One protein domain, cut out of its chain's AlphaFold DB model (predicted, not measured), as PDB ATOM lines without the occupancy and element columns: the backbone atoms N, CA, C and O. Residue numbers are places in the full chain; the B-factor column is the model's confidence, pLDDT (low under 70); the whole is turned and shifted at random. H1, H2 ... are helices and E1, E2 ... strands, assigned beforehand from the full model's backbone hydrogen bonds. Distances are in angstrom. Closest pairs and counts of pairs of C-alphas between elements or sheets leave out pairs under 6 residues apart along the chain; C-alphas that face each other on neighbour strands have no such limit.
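AT A GLANCE: This is residues 226 to 319 of the 399 residues of the protein "CXC domain-containing protein" of Aphanomyces astaci (UniProt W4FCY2). Two small strand hairpins, E1 with E2 and E3 with E4, come together where E1 meets E4; short H4 sits next to E3 with H3 packed on it, while H1 and H2 lie toward one edge. A long loop, residues 275 to 301, reaches out to a tip near Asp 286. The 94 printed residues hold, in order, H1, H2, H3, E1, E2, H4, E3 and E4; the class is mixed, with under half of the residues in named elements, and both two-stranded sheets are antiparallel. The whole is compact, with a radius of gyration of the C-alphas of 13.5 A, and flat, spanning 37 by 37 by 19 A.

IN THESE COORDINATES: Find C-alpha 228 at (24.393, 22.466, 15.508), where H1, residues 228 to 231, begins. Next come H2, 235 to 240, and H3, 247 to 252, each 8.7 A long. E1 is 254 to 257, E2 is 266 to 269 and H4 is 270 to 274. E3, 302 to 306, runs 13.4 A; E4, 311 to 314, ends at C-alpha 314, (1.741, 22.370, 20.070).

HOW THE PARTS SIT: In hairpin E3 and E4, look for N 304 and O 313, 2.8 A apart; in hairpin E1 and E2, for N 255 and O 268, 2.8 A. The closest C-alphas of E1 and E4 are Val 255 and Lys 311, 6.2 A. H3 and H4 touch, closest at C-alphas 251 and 271, 4.8 A. H1 and H2 are close but not clearly touching, C-alphas 231 and 237 being 7.9 A apart. Every O i to N i+4 pair is within hydrogen-bond range in H2 and H3; H4 has 0 of 1, but 2 of 2 O i to N i+3 pairs; H1 is too short for an i+4 pair.

THE WHOLE: The farthest C-alphas, Pro 264 and Asp 286, are 39.1 A apart. The printed part has no cut, and H4 to E3 is the long link. Residues 281 to 288 are under pLDDT 70.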
ATOM      1  N   ILE A 226      23.495  23.895  22.212       95.06
ATOM      2  CA  ILE A 226      22.602  23.460  21.135       95.06
ATOM      3  C   ILE A 226      23.407  22.670  20.099       95.06
ATOM      4  O   ILE A 226      24.398  23.152  19.547       95.06
ATOM      5  N   ASP A 227      22.940  21.464  19.780       93.31
ATOM      6  CA  ASP A 227      23.558  20.609  18.766       93.31
ATOM      7  C   ASP A 227      23.350  21.188  17.355       93.31
ATOM      8  O   ASP A 227      22.267  21.083  16.761       93.31
ATOM      9  N   ILE A 228      24.410  21.802  16.816       92.75
ATOM     10  CA  ILE A 228      24.393  22.466  15.508       92.75
ATOM     11  C   ILE A 228      24.034  21.476  14.393       92.75
ATOM     12  O   ILE A 228      23.209  21.781  13.532       92.75
ATOM     13  N   SER A 229      24.606  20.272  14.413       90.50
ATOM     14  CA  SER A 229      24.397  19.279  13.352       90.50
ATOM     15  C   SER A 229      22.925  18.887  13.238       90.50
ATOM     16  O   SER A 229      22.399  18.727  12.136       90.50
ATOM     17  N   LYS A 230      22.230  18.792  14.376       91.31
ATOM     18  CA  LYS A 230      20.803  18.457  14.420       91.31
ATOM     19  C   LYS A 230      19.923  19.648  14.056       91.31
ATOM     20  O   LYS A 230      18.968  19.484  13.294       91.31
ATOM     21  N   ILE A 231      20.233  20.851  14.544       91.12
ATOM     22  CA  ILE A 231      19.377  22.026  14.317       91.12
ATOM     23  C   ILE A 231      19.441  22.556  12.882       91.12
ATOM     24  O   ILE A 231      18.479  23.150  12.399       91.12
ATOM     25  N   MET A 232      20.520  22.256  12.155       90.12
ATOM     26  CA  MET A 232      20.646  22.527  10.719       90.12
ATOM     27  C   MET A 232      19.570  21.840   9.867       90.12
ATOM     28  O   MET A 232      19.278  22.295   8.760       90.12
ATOM     29  N   THR A 233      18.950  20.772  10.378       88.31
ATOM     30  CA  THR A 233      17.823  20.112   9.705       88.31
ATOM     31  C   THR A 233      16.525  20.930   9.779       88.31
ATOM     32  O   THR A 233      15.615  20.712   8.971       88.31
ATOM     33  N   ASP A 234      16.430  21.921  10.679       89.12
ATOM     34  CA  ASP A 234      15.261  22.794  10.783       89.12
ATOM     35  C   ASP A 234      15.232  23.821   9.639       89.12
ATOM     36  O   ASP A 234      15.844  24.895   9.664       89.12
ATOM     37  N   LYS A 235      14.407  23.515   8.636       88.31
ATOM     38  CA  LYS A 235      14.131  24.382   7.480       88.31
ATOM     39  C   LYS A 235      13.648  25.777   7.884       88.31
ATOM     40  O   LYS A 235      13.848  26.728   7.127       88.31
ATOM     41  N   CYS A 236      13.020  25.929   9.051       89.81
ATOM     42  CA  CYS A 236      12.655  27.240   9.570       89.81
ATOM     43  C   CYS A 236      13.856  28.115   9.826       89.81
ATOM     44  O   CYS A 236      13.881  29.266   9.394       89.81
ATOM     45  N   LEU A 237      14.791  27.578  10.605       91.19
ATOM     46  CA  LEU A 237      15.928  28.308  11.107       91.19
ATOM     47  C   LEU A 237      16.773  28.724   9.912       91.19
ATOM     48  O   LEU A 237      17.024  29.915   9.715       91.19
ATOM     49  N   MET A 238      17.060  27.757   9.033       89.38
ATOM     50  CA  MET A 238      17.846  27.971   7.820       89.38
ATOM     51  C   MET A 238      17.319  29.128   6.964       89.38
ATOM     52  O   MET A 238      18.099  29.884   6.383       89.38
ATOM     53  N   GLN A 239      15.997  29.297   6.894       89.44
ATOM     54  CA  GLN A 239      15.366  30.354   6.104       89.44
ATOM     55  C   GLN A 239      15.198  31.683   6.856       89.44
ATOM     56  O   GLN A 239      15.021  32.714   6.208       89.44
ATOM     57  N   ASN A 240      15.276  31.688   8.192       89.75
ATOM     58  CA  ASN A 240      15.195  32.903   9.008       89.75
ATOM     59  C   ASN A 240      16.567  33.451   9.442       89.75
ATOM     60  O   ASN A 240      16.613  34.579   9.926       89.75
ATOM     61  N   PHE A 241      17.687  32.756   9.192       88.19
ATOM     62  CA  PHE A 241      19.033  33.258   9.530       88.19
ATOM     63  C   PHE A 241      19.336  34.659   9.004       88.19
ATOM     64  O   PHE A 241      19.981  35.457   9.672       88.19
ATOM     65  N   SER A 242      18.863  34.985   7.802       84.69
ATOM     66  CA  SER A 242      19.068  36.315   7.224       84.69
ATOM     67  C   SER A 242      18.335  37.423   7.988       84.69
ATOM     68  O   SER A 242      18.736  38.582   7.901       84.69
ATOM     69  N   ARG A 243      17.273  37.084   8.729       88.69
ATOM     70  CA  ARG A 243      16.443  38.030   9.486       88.69
ATOM     71  C   ARG A 243      16.969  38.253  10.898       88.69
ATOM     72  O   ARG A 243      16.930  39.384  11.374       88.69
ATOM     73  N   ILE A 244      17.513  37.215  11.527       90.38
ATOM     74  CA  ILE A 244      18.046  37.264  12.896       90.38
ATOM     75  C   ILE A 244      19.267  38.181  12.923       90.38
ATOM     76  O   ILE A 244      20.208  37.954  12.164       90.38
ATOM     77  N   LYS A 245      19.208  39.269  13.707       89.06
ATOM     78  CA  LYS A 245      20.280  40.277  13.835       89.06
ATOM     79  C   LYS A 245      21.383  39.821  14.755       89.06
ATOM     80  O   LYS A 245      22.536  39.780  14.327       89.06
ATOM     81  N   ASP A 246      20.969  39.449  15.946       92.12
ATOM     82  CA  ASP A 246      21.798  38.890  16.979       92.12
ATOM     83  C   ASP A 246      21.170  37.559  17.386       92.12
ATOM     84  O   ASP A 246      19.963  37.483  17.621       92.12
ATOM     85  N   MET A 247      21.959  36.490  17.341       94.00
ATOM     86  CA  MET A 247      21.453  35.173  17.708       94.00
ATOM     87  C   MET A 247      21.422  35.007  19.226       94.00
ATOM     88  O   MET A 247      20.533  34.330  19.725       94.00
ATOM     89  N   ASP A 248      22.340  35.639  19.956       94.69
ATOM     90  CA  ASP A 248      22.387  35.517  21.412       94.69
ATOM     91  C   ASP A 248      21.166  36.192  22.052       94.69
ATOM     92  O   ASP A 248      20.453  35.577  22.842       94.69
ATOM     93  N   GLU A 249      20.822  37.395  21.577       95.44
ATOM     94  CA  GLU A 249      19.604  38.112  21.982       95.44
ATOM     95  C   GLU A 249      18.341  37.261  21.766       95.44
ATOM     96  O   GLU A 249      17.484  37.160  22.645       95.44
ATOM     97  N   VAL A 250      18.233  36.591  20.612       95.56
ATOM     98  CA  VAL A 250      17.084  35.723  20.310       95.56
ATOM     99  C   VAL A 250      17.056  34.497  21.217       95.56
ATOM    100  O   VAL A 250      15.981  34.112  21.668       95.56
ATOM    101  N   LEU A 251      18.202  33.880  21.504       96.12
ATOM    102  CA  LEU A 251      18.277  32.694  22.358       96.12
ATOM    103  C   LEU A 251      17.881  32.994  23.810       96.12
ATOM    104  O   LEU A 251      17.223  32.160  24.435       96.12
ATOM    105  N   VAL A 252      18.234  34.177  24.318       96.56
ATOM    106  CA  VAL A 252      17.885  34.638  25.672       96.56
ATOM    107  C   VAL A 252      16.457  35.190  25.744       96.56
ATOM    108  O   VAL A 252      15.848  35.169  26.815       96.56
ATOM    109  N   SER A 253      15.888  35.634  24.618       96.19
ATOM    110  CA  SER A 253      14.509  36.129  24.570       96.19
ATOM    111  C   SER A 253      13.502  35.103  25.100       96.19
ATOM    112  O   SER A 253      13.670  33.889  24.946       96.19
ATOM    113  N   LEU A 254      12.448  35.607  25.741       96.38
ATOM    114  CA  LEU A 254      11.403  34.792  26.346       96.38
ATOM    115  C   LEU A 254      10.292  34.500  25.336       96.38
ATOM    116  O   LEU A 254       9.873  35.374  24.577       96.38
ATOM    117  N   VAL A 255       9.793  33.267  25.355       95.75
ATOM    118  CA  VAL A 255       8.625  32.834  24.591       95.75
ATOM    119  C   VAL A 255       7.574  32.252  25.526       95.75
ATOM    120  O   VAL A 255       7.886  31.488  26.442       95.75
ATOM    121  N   ASP A 256       6.318  32.602  25.273       95.12
ATOM    122  CA  ASP A 256       5.187  32.090  26.034       95.12
ATOM    123  C   ASP A 256       4.906  30.624  25.678       95.12
ATOM    124  O   ASP A 256       4.663  30.261  24.519       95.12
ATOM    125  N   LEU A 257       4.919  29.769  26.699       93.75
ATOM    126  CA  LEU A 257       4.429  28.400  26.647       93.75
ATOM    127  C   LEU A 257       2.988  28.384  27.159       93.75
ATOM    128  O   LEU A 257       2.722  28.230  28.353       93.75
ATOM    129  N   GLU A 258       2.054  28.533  26.225       92.44
ATOM    130  CA  GLU A 258       0.616  28.451  26.479       92.44
ATOM    131  C   GLU A 258       0.119  27.033  26.206       92.44
ATOM    132  O   GLU A 258       0.062  26.573  25.061       92.44
ATOM    133  N   CYS A 259      -0.242  26.312  27.267       91.81
ATOM    134  CA  CYS A 259      -0.739  24.951  27.138       91.81
ATOM    135  C   CYS A 259      -2.270  24.896  27.257       91.81
ATOM    136  O   CYS A 259      -2.818  25.364  28.256       91.81
ATOM    137  N   PRO A 260      -2.978  24.217  26.335       89.56
ATOM    138  CA  PRO A 260      -4.438  24.104  26.386       89.56
ATOM    139  C   PRO A 260      -4.968  23.252  27.554       89.56
ATOM    140  O   PRO A 260      -6.175  23.104  27.692       89.56
ATOM    141  N   CYS A 261      -4.104  22.674  28.396       90.75
ATOM    142  CA  CYS A 261      -4.526  21.928  29.586       90.75
ATOM    143  C   CYS A 261      -4.913  22.820  30.782       90.75
ATOM    144  O   CYS A 261      -5.202  22.290  31.852       90.75
ATOM    145  N   GLY A 262      -4.869  24.151  30.638       88.31
ATOM    146  CA  GLY A 262      -5.122  25.089  31.739       88.31
ATOM    147  C   GLY A 262      -3.927  25.273  32.684       88.31
ATOM    148  O   GLY A 262      -4.081  25.733  33.815       88.31
ATOM    149  N   ALA A 263      -2.718  24.893  32.259       90.62
ATOM    150  CA  ALA A 263      -1.504  25.311  32.952       90.62
ATOM    151  C   ALA A 263      -1.334  26.837  32.842       90.62
ATOM    152  O   ALA A 263      -1.711  27.399  31.813       90.62
ATOM    153  N   PRO A 264      -0.764  27.503  33.865       91.12
ATOM    154  CA  PRO A 264      -0.412  28.909  33.734       91.12
ATOM    155  C   PRO A 264       0.571  29.077  32.574       91.12
ATOM    156  O   PRO A 264       1.422  28.209  32.354       91.12
ATOM    157  N   THR A 265       0.450  30.183  31.846       93.75
ATOM    158  CA  THR A 265       1.424  30.555  30.821       93.75
ATOM    159  C   THR A 265       2.783  30.741  31.481       93.75
ATOM    160  O   THR A 265       2.916  31.507  32.435       93.75
ATOM    161  N   VAL A 266       3.788  30.018  30.989       93.69
ATOM    162  CA  VAL A 266       5.169  30.121  31.473       93.69
ATOM    163  C   VAL A 266       6.013  30.748  30.380       93.69
ATOM    164  O   VAL A 266       5.998  30.280  29.245       93.69
ATOM    165  N   GLN A 267       6.774  31.778  30.729       95.25
ATOM    166  CA  GLN A 267       7.788  32.336  29.846       95.25
ATOM    167  C   GLN A 267       9.071  31.526  29.975       95.25
ATOM    168  O   GLN A 267       9.622  31.389  31.067       95.25
ATOM    169  N   VAL A 268       9.536  30.977  28.858       94.75
ATOM    170  CA  VAL A 268      10.774  30.198  28.797       94.75
ATOM    171  C   VAL A 268      11.745  30.842  27.809       94.75
ATOM    172  O   VAL A 268      11.304  31.309  26.759       94.75
ATOM    173  N   PRO A 269      13.057  30.878  28.091       96.50
ATOM    174  CA  PRO A 269      14.034  31.345  27.114       96.50
ATOM    175  C   PRO A 269      14.051  30.450  25.872       96.50
ATOM    176  O   PRO A 269      13.950  29.224  25.989       96.50
ATOM    177  N   VAL A 270      14.241  31.025  24.685       96.25
ATOM    178  CA  VAL A 270      14.241  30.267  23.421       96.25
ATOM    179  C   VAL A 270      15.275  29.139  23.424       96.25
ATOM    180  O   VAL A 270      14.947  28.045  22.967       96.25
ATOM    181  N   TYR A 271      16.479  29.338  23.974       95.50
ATOM    182  CA  TYR A 271      17.508  28.288  23.989       95.50
ATOM    183  C   TYR A 271      17.027  27.001  24.674       95.50
ATOM    184  O   TYR A 271      17.317  25.910  24.187       95.50
ATOM    185  N   THR A 272      16.216  27.105  25.736       94.81
ATOM    186  CA  THR A 272      15.684  25.938  26.467       94.81
ATOM    187  C   THR A 272      14.807  25.054  25.583       94.81
ATOM    188  O   THR A 272      14.772  23.834  25.746       94.81
ATOM    189  N   THR A 273      14.160  25.654  24.582       93.19
ATOM    190  CA  THR A 273      13.319  24.955  23.604       93.19
ATOM    191  C   THR A 273      14.139  24.163  22.576       93.19
ATOM    192  O   THR A 273      13.553  23.444  21.772       93.19
ATOM    193  N   LEU A 274      15.478  24.275  22.601       94.50
ATOM    194  CA  LEU A 274      16.414  23.752  21.598       94.50
ATOM    195  C   LEU A 274      17.470  22.774  22.164       94.50
ATOM    196  O   LEU A 274      18.317  22.302  21.408       94.50
ATOM    197  N   LEU A 275      17.442  22.441  23.460       91.19
ATOM    198  CA  LEU A 275      18.503  21.642  24.107       91.19
ATOM    199  C   LEU A 275      18.381  20.124  23.905       91.19
ATOM    200  O   LEU A 275      19.385  19.417  23.931       91.19
ATOM    201  N   HIS A 276      17.171  19.606  23.680       89.56
ATOM    202  CA  HIS A 276      16.907  18.160  23.705       89.56
ATOM    203  C   HIS A 276      16.340  17.646  22.373       89.56
ATOM    204  O   HIS A 276      15.150  17.336  22.279       89.56
ATOM    205  N   PRO A 277      17.162  17.555  21.311       90.19
ATOM    206  CA  PRO A 277      16.704  17.068  20.021       90.19
ATOM    207  C   PRO A 277      16.310  15.590  20.074       90.19
ATOM    208  O   PRO A 277      17.085  14.729  20.485       90.19
ATOM    209  N   THR A 278      15.126  15.289  19.558       87.50
ATOM    210  CA  THR A 278      14.612  13.935  19.363       87.50
ATOM    211  C   THR A 278      14.623  13.601  17.875       87.50
ATOM    212  O   THR A 278      14.163  14.390  17.045       87.50
ATOM    213  N   LYS A 279      15.154  12.429  17.514       83.88
ATOM    214  CA  LYS A 279      15.130  11.938  16.130       83.88
ATOM    215  C   LYS A 279      13.711  11.495  15.779       83.88
ATOM    216  O   LYS A 279      13.127  10.687  16.500       83.88
ATOM    217  N   THR A 280      13.161  11.995  14.675       76.31
ATOM    218  CA  THR A 280      11.898  11.461  14.158       76.31
ATOM    219  C   THR A 280      12.188  10.268  13.268       76.31
ATOM    220  O   THR A 280      12.915  10.366  12.281       76.31
ATOM    221  N   ASN A 281      11.611   9.128  13.621       61.62
ATOM    222  CA  ASN A 281      11.653   7.932  12.796       61.62
ATOM    223  C   ASN A 281      10.429   7.968  11.873       61.62
ATOM    224  O   ASN A 281       9.508   7.171  12.029       61.62
ATOM    225  N   ASN A 282      10.343   8.959  10.982       54.94
ATOM    226  CA  ASN A 282       9.294   8.928   9.968       54.94
ATOM    227  C   ASN A 282       9.649   7.844   8.942       54.94
ATOM    228  O   ASN A 282      10.648   7.934   8.242       54.94
ATOM    229  N   ILE A 283       8.803   6.815   8.890       52.03
ATOM    230  CA  ILE A 283       8.994   5.503   8.244       52.03
ATOM    231  C   ILE A 283       9.096   5.569   6.699       52.03
ATOM    232  O   ILE A 283       9.312   4.549   6.055       52.03
ATOM    233  N   HIS A 284       8.989   6.749   6.076       48.69
ATOM    234  CA  HIS A 284       8.821   6.861   4.619       48.69
ATOM    235  C   HIS A 284       9.758   7.820   3.867       48.69
ATOM    236  O   HIS A 284       9.591   7.983   2.660       48.69
ATOM    237  N   HIS A 285      10.760   8.421   4.504       47.22
ATOM    238  CA  HIS A 285      11.800   9.148   3.768       47.22
ATOM    239  C   HIS A 285      13.110   9.074   4.548       47.22
ATOM    240  O   HIS A 285      13.114   9.327   5.748       47.22
ATOM    241  N   ASP A 286      14.204   8.741   3.868       49.31
ATOM    242  CA  ASP A 286      15.561   8.503   4.396       49.31
ATOM    243  C   ASP A 286      16.235   9.760   5.009       49.31
ATOM    244  O   ASP A 286      17.441   9.816   5.227       49.31
ATOM    245  N   ASP A 287      15.449  10.797   5.310       58.25
ATOM    246  CA  ASP A 287      15.902  12.041   5.917       58.25
ATOM    247  C   ASP A 287      15.579  12.021   7.411       58.25
ATOM    248  O   ASP A 287      14.445  12.252   7.842       58.25
ATOM    249  N   SER A 288      16.593  11.766   8.234       65.50
ATOM    250  CA  SER A 288      16.491  11.902   9.685       65.50
ATOM    251  C   SER A 288      16.237  13.361  10.077       65.50
ATOM    252  O   SER A 288      17.175  14.133  10.280       65.50
ATOM    253  N   VAL A 289      14.967  13.752  10.191       79.00
ATOM    254  CA  VAL A 289      14.573  15.069  10.704       79.00
ATOM    255  C   VAL A 289      14.624  15.043  12.229       79.00
ATOM    256  O   VAL A 289      13.998  14.182  12.862       79.00
ATOM    257  N   TYR A 290      15.349  15.994  12.820       85.44
ATOM    258  CA  TYR A 290      15.376  16.206  14.264       85.44
ATOM    259  C   TYR A 290      14.315  17.228  14.665       85.44
ATOM    260  O   TYR A 290      14.147  18.265  14.023       85.44
ATOM    261  N   LEU A 291      13.600  16.936  15.746       86.00
ATOM    262  CA  LEU A 291      12.687  17.872  16.391       86.00
ATOM    263  C   LEU A 291      13.248  18.280  17.742       86.00
ATOM    264  O   LEU A 291      13.903  17.485  18.403       86.00
ATOM    265  N   PHE A 292      12.917  19.489  18.176       88.62
ATOM    266  CA  PHE A 292      13.277  20.011  19.489       88.62
ATOM    267  C   PHE A 292      11.991  20.174  20.308       88.62
ATOM    268  O   PHE A 292      11.315  21.200  20.193       88.62
ATOM    269  N   PRO A 293      11.530  19.103  20.976       89.69
ATOM    270  CA  PRO A 293      10.342  19.143  21.812       89.69
ATOM    271  C   PRO A 293      10.628  19.793  23.170       89.69
ATOM    272  O   PRO A 293      11.603  19.455  23.836       89.69
ATOM    273  N   ILE A 294       9.717  20.652  23.622       92.75
ATOM    274  CA  ILE A 294       9.597  21.058  25.029       92.75
ATOM    275  C   ILE A 294       8.229  20.628  25.556       92.75
ATOM    276  O   ILE A 294       7.223  20.791  24.868       92.75
ATOM    277  N   SER A 295       8.174  20.030  26.744       92.19
ATOM    278  CA  SER A 295       6.933  19.515  27.334       92.19
ATOM    279  C   SER A 295       6.310  20.498  28.320       92.19
ATOM    280  O   SER A 295       7.007  21.217  29.033       92.19
ATOM    281  N   CYS A 296       4.982  20.487  28.415       93.00
ATOM    282  CA  CYS A 296       4.284  21.151  29.513       93.00
ATOM    283  C   CYS A 296       4.598  20.458  30.850       93.00
ATOM    284  O   CYS A 296       4.632  19.234  30.928       93.00
ATOM    285  N   LEU A 297       4.734  21.233  31.929       90.44
ATOM    286  CA  LEU A 297       4.969  20.695  33.277       90.44
ATOM    287  C   LEU A 297       3.766  19.926  33.852       90.44
ATOM    288  O   LEU A 297       3.940  19.090  34.732       90.44
ATOM    289  N   LYS A 298       2.543  20.209  33.379       92.12
ATOM    290  CA  LYS A 298       1.305  19.601  33.902       92.12
ATOM    291  C   LYS A 298       0.760  18.446  33.060       92.12
ATOM    292  O   LYS A 298      -0.138  17.745  33.511       92.12
ATOM    293  N   CYS A 299       1.196  18.288  31.811       92.00
ATOM    294  CA  CYS A 299       0.582  17.332  30.886       92.00
ATOM    295  C   CYS A 299       1.570  16.897  29.790       92.00
ATOM    296  O   CYS A 299       2.537  17.609  29.532       92.00
ATOM    297  N   PRO A 300       1.307  15.794  29.066       91.75
ATOM    298  CA  PRO A 300       2.225  15.263  28.054       91.75
ATOM    299  C   PRO A 300       2.217  16.049  26.728       91.75
ATOM    300  O   PRO A 300       2.671  15.542  25.702       91.75
ATOM    301  N   ASN A 301       1.669  17.269  26.700       91.44
ATOM    302  CA  ASN A 301       1.696  18.095  25.495       91.44
ATOM    303  C   ASN A 301       3.122  18.564  25.211       91.44
ATOM    304  O   ASN A 301       3.822  19.051  26.101       91.44
ATOM    305  N   ILE A 302       3.505  18.448  23.945       91.94
ATOM    306  CA  ILE A 302       4.820  18.813  23.431       91.94
ATOM    307  C   ILE A 302       4.674  20.033  22.527       91.94
ATOM    308  O   ILE A 302       3.700  20.142  21.779       91.94
ATOM    309  N   PHE A 303       5.657  20.923  22.577       92.75
ATOM    310  CA  PHE A 303       5.711  22.156  21.813       92.75
ATOM    311  C   PHE A 303       7.009  22.254  21.013       92.75
ATOM    312  O   PHE A 303       8.034  21.688  21.389       92.75
ATOM    313  N   HIS A 304       6.954  23.007  19.917       91.25
ATOM    314  CA  HIS A 304       8.076  23.264  19.023       91.25
ATOM    315  C   HIS A 304       8.179  24.748  18.692       91.25
ATOM    316  O   HIS A 304       7.177  25.398  18.380       91.25
ATOM    317  N   TYR A 305       9.396  25.282  18.707       93.38
ATOM    318  CA  TYR A 305       9.638  26.688  18.409       93.38
ATOM    319  C   TYR A 305       9.513  27.015  16.911       93.38
ATOM    320  O   TYR A 305       9.864  26.240  16.013       93.38
ATOM    321  N   SER A 306       8.979  28.199  16.620       92.44
ATOM    322  CA  SER A 306       8.808  28.728  15.270       92.44
ATOM    323  C   SER A 306       9.644  29.978  15.060       92.44
ATOM    324  O   SER A 306       9.236  31.063  15.461       92.44
ATOM    325  N   TRP A 307      10.736  29.867  14.304       93.38
ATOM    326  CA  TRP A 307      11.558  31.028  13.938       93.38
ATOM    327  C   TRP A 307      10.847  32.021  13.006       93.38
ATOM    328  O   TRP A 307      11.282  33.158  12.874       93.38
ATOM    329  N   CYS A 308       9.754  31.624  12.341       92.06
ATOM    330  CA  CYS A 308       8.956  32.560  11.541       92.06
ATOM    331  C   CYS A 308       8.025  33.434  12.381       92.06
ATOM    332  O   CYS A 308       7.673  34.517  11.924       92.06
ATOM    333  N   THR A 309       7.543  32.928  13.519       90.94
ATOM    334  CA  THR A 309       6.520  33.613  14.330       90.94
ATOM    335  C   THR A 309       7.024  34.023  15.708       90.94
ATOM    336  O   THR A 309       6.327  34.774  16.371       90.94
ATOM    337  N   GLY A 310       8.178  33.514  16.152       92.25
ATOM    338  CA  GLY A 310       8.688  33.700  17.511       92.25
ATOM    339  C   GLY A 310       7.817  33.039  18.582       92.25
ATOM    340  O   GLY A 310       7.768  33.524  19.701       92.25
ATOM    341  N   LYS A 311       7.072  31.976  18.237       92.31
ATOM    342  CA  LYS A 311       6.077  31.341  19.125       92.31
ATOM    343  C   LYS A 311       6.237  29.827  19.182       92.31
ATOM    344  O   LYS A 311       6.731  29.223  18.225       92.31
ATOM    345  N   LEU A 312       5.757  29.229  20.266       92.94
ATOM    346  CA  LEU A 312       5.668  27.785  20.441       92.94
ATOM    347  C   LEU A 312       4.389  27.226  19.799       92.94
ATOM    348  O   LEU A 312       3.301  27.775  19.952       92.94
ATOM    349  N   TRP A 313       4.529  26.123  19.067       90.56
ATOM    350  CA  TRP A 313       3.432  25.393  18.433       90.56
ATOM    351  C   TRP A 313       3.281  24.019  19.075       90.56
ATOM    352  O   TRP A 313       4.245  23.262  19.139       90.56
ATOM    353  N   TRP A 314       2.070  23.680  19.506       88.56
ATOM    354  CA  TRP A 314       1.741  22.370  20.070       88.56
ATOM    355  C   TRP A 314       1.749  21.225  19.045       88.56
ATOM    356  O   TRP A 314       1.420  21.400  17.873       88.56
ATOM    357  N   ASN A 315       2.050  20.014  19.511       82.31
ATOM    358  CA  ASN A 315       2.144  18.796  18.701       82.31
ATOM    359  C   ASN A 315       0.855  18.411  17.950       82.31
ATOM    360  O   ASN A 315       0.944  17.799  16.890       82.31
ATOM    361  N   LYS A 316      -0.334  18.764  18.459       80.88
ATOM    362  CA  LYS A 316      -1.622  18.492  17.792       80.88
ATOM    363  C   LYS A 316      -1.909  19.433  16.626       80.88
ATOM    364  O   LYS A 316      -2.684  19.083  15.739       80.88
ATOM    365  N   GLN A 317      -1.292  20.612  16.594       79.44
ATOM    366  CA  GLN A 317      -1.240  21.438  15.389       79.44
ATOM    367  C   GLN A 317       0.222  21.773  15.125       79.44
ATOM    368  O   GLN A 317       0.659  22.899  15.385       79.44
ATOM    369  N   PRO A 318       0.990  20.788  14.631       81.50
ATOM    370  CA  PRO A 318       2.408  20.977  14.439       81.50
ATOM    371  C   PRO A 318       2.626  22.109  13.444       81.50
ATOM    372  O   PRO A 318       1.849  22.358  12.517       81.50
ATOM    373  N   ARG A 319       3.718  22.827  13.636       87.12
ATOM    374  CA  ARG A 319       4.076  23.896  12.728       87.12
ATOM    375  C   ARG A 319       4.365  23.316  11.340       87.12
ATOM    376  O   ARG A 319       5.212  22.437  11.210       87.12
TER     377      ARG A 319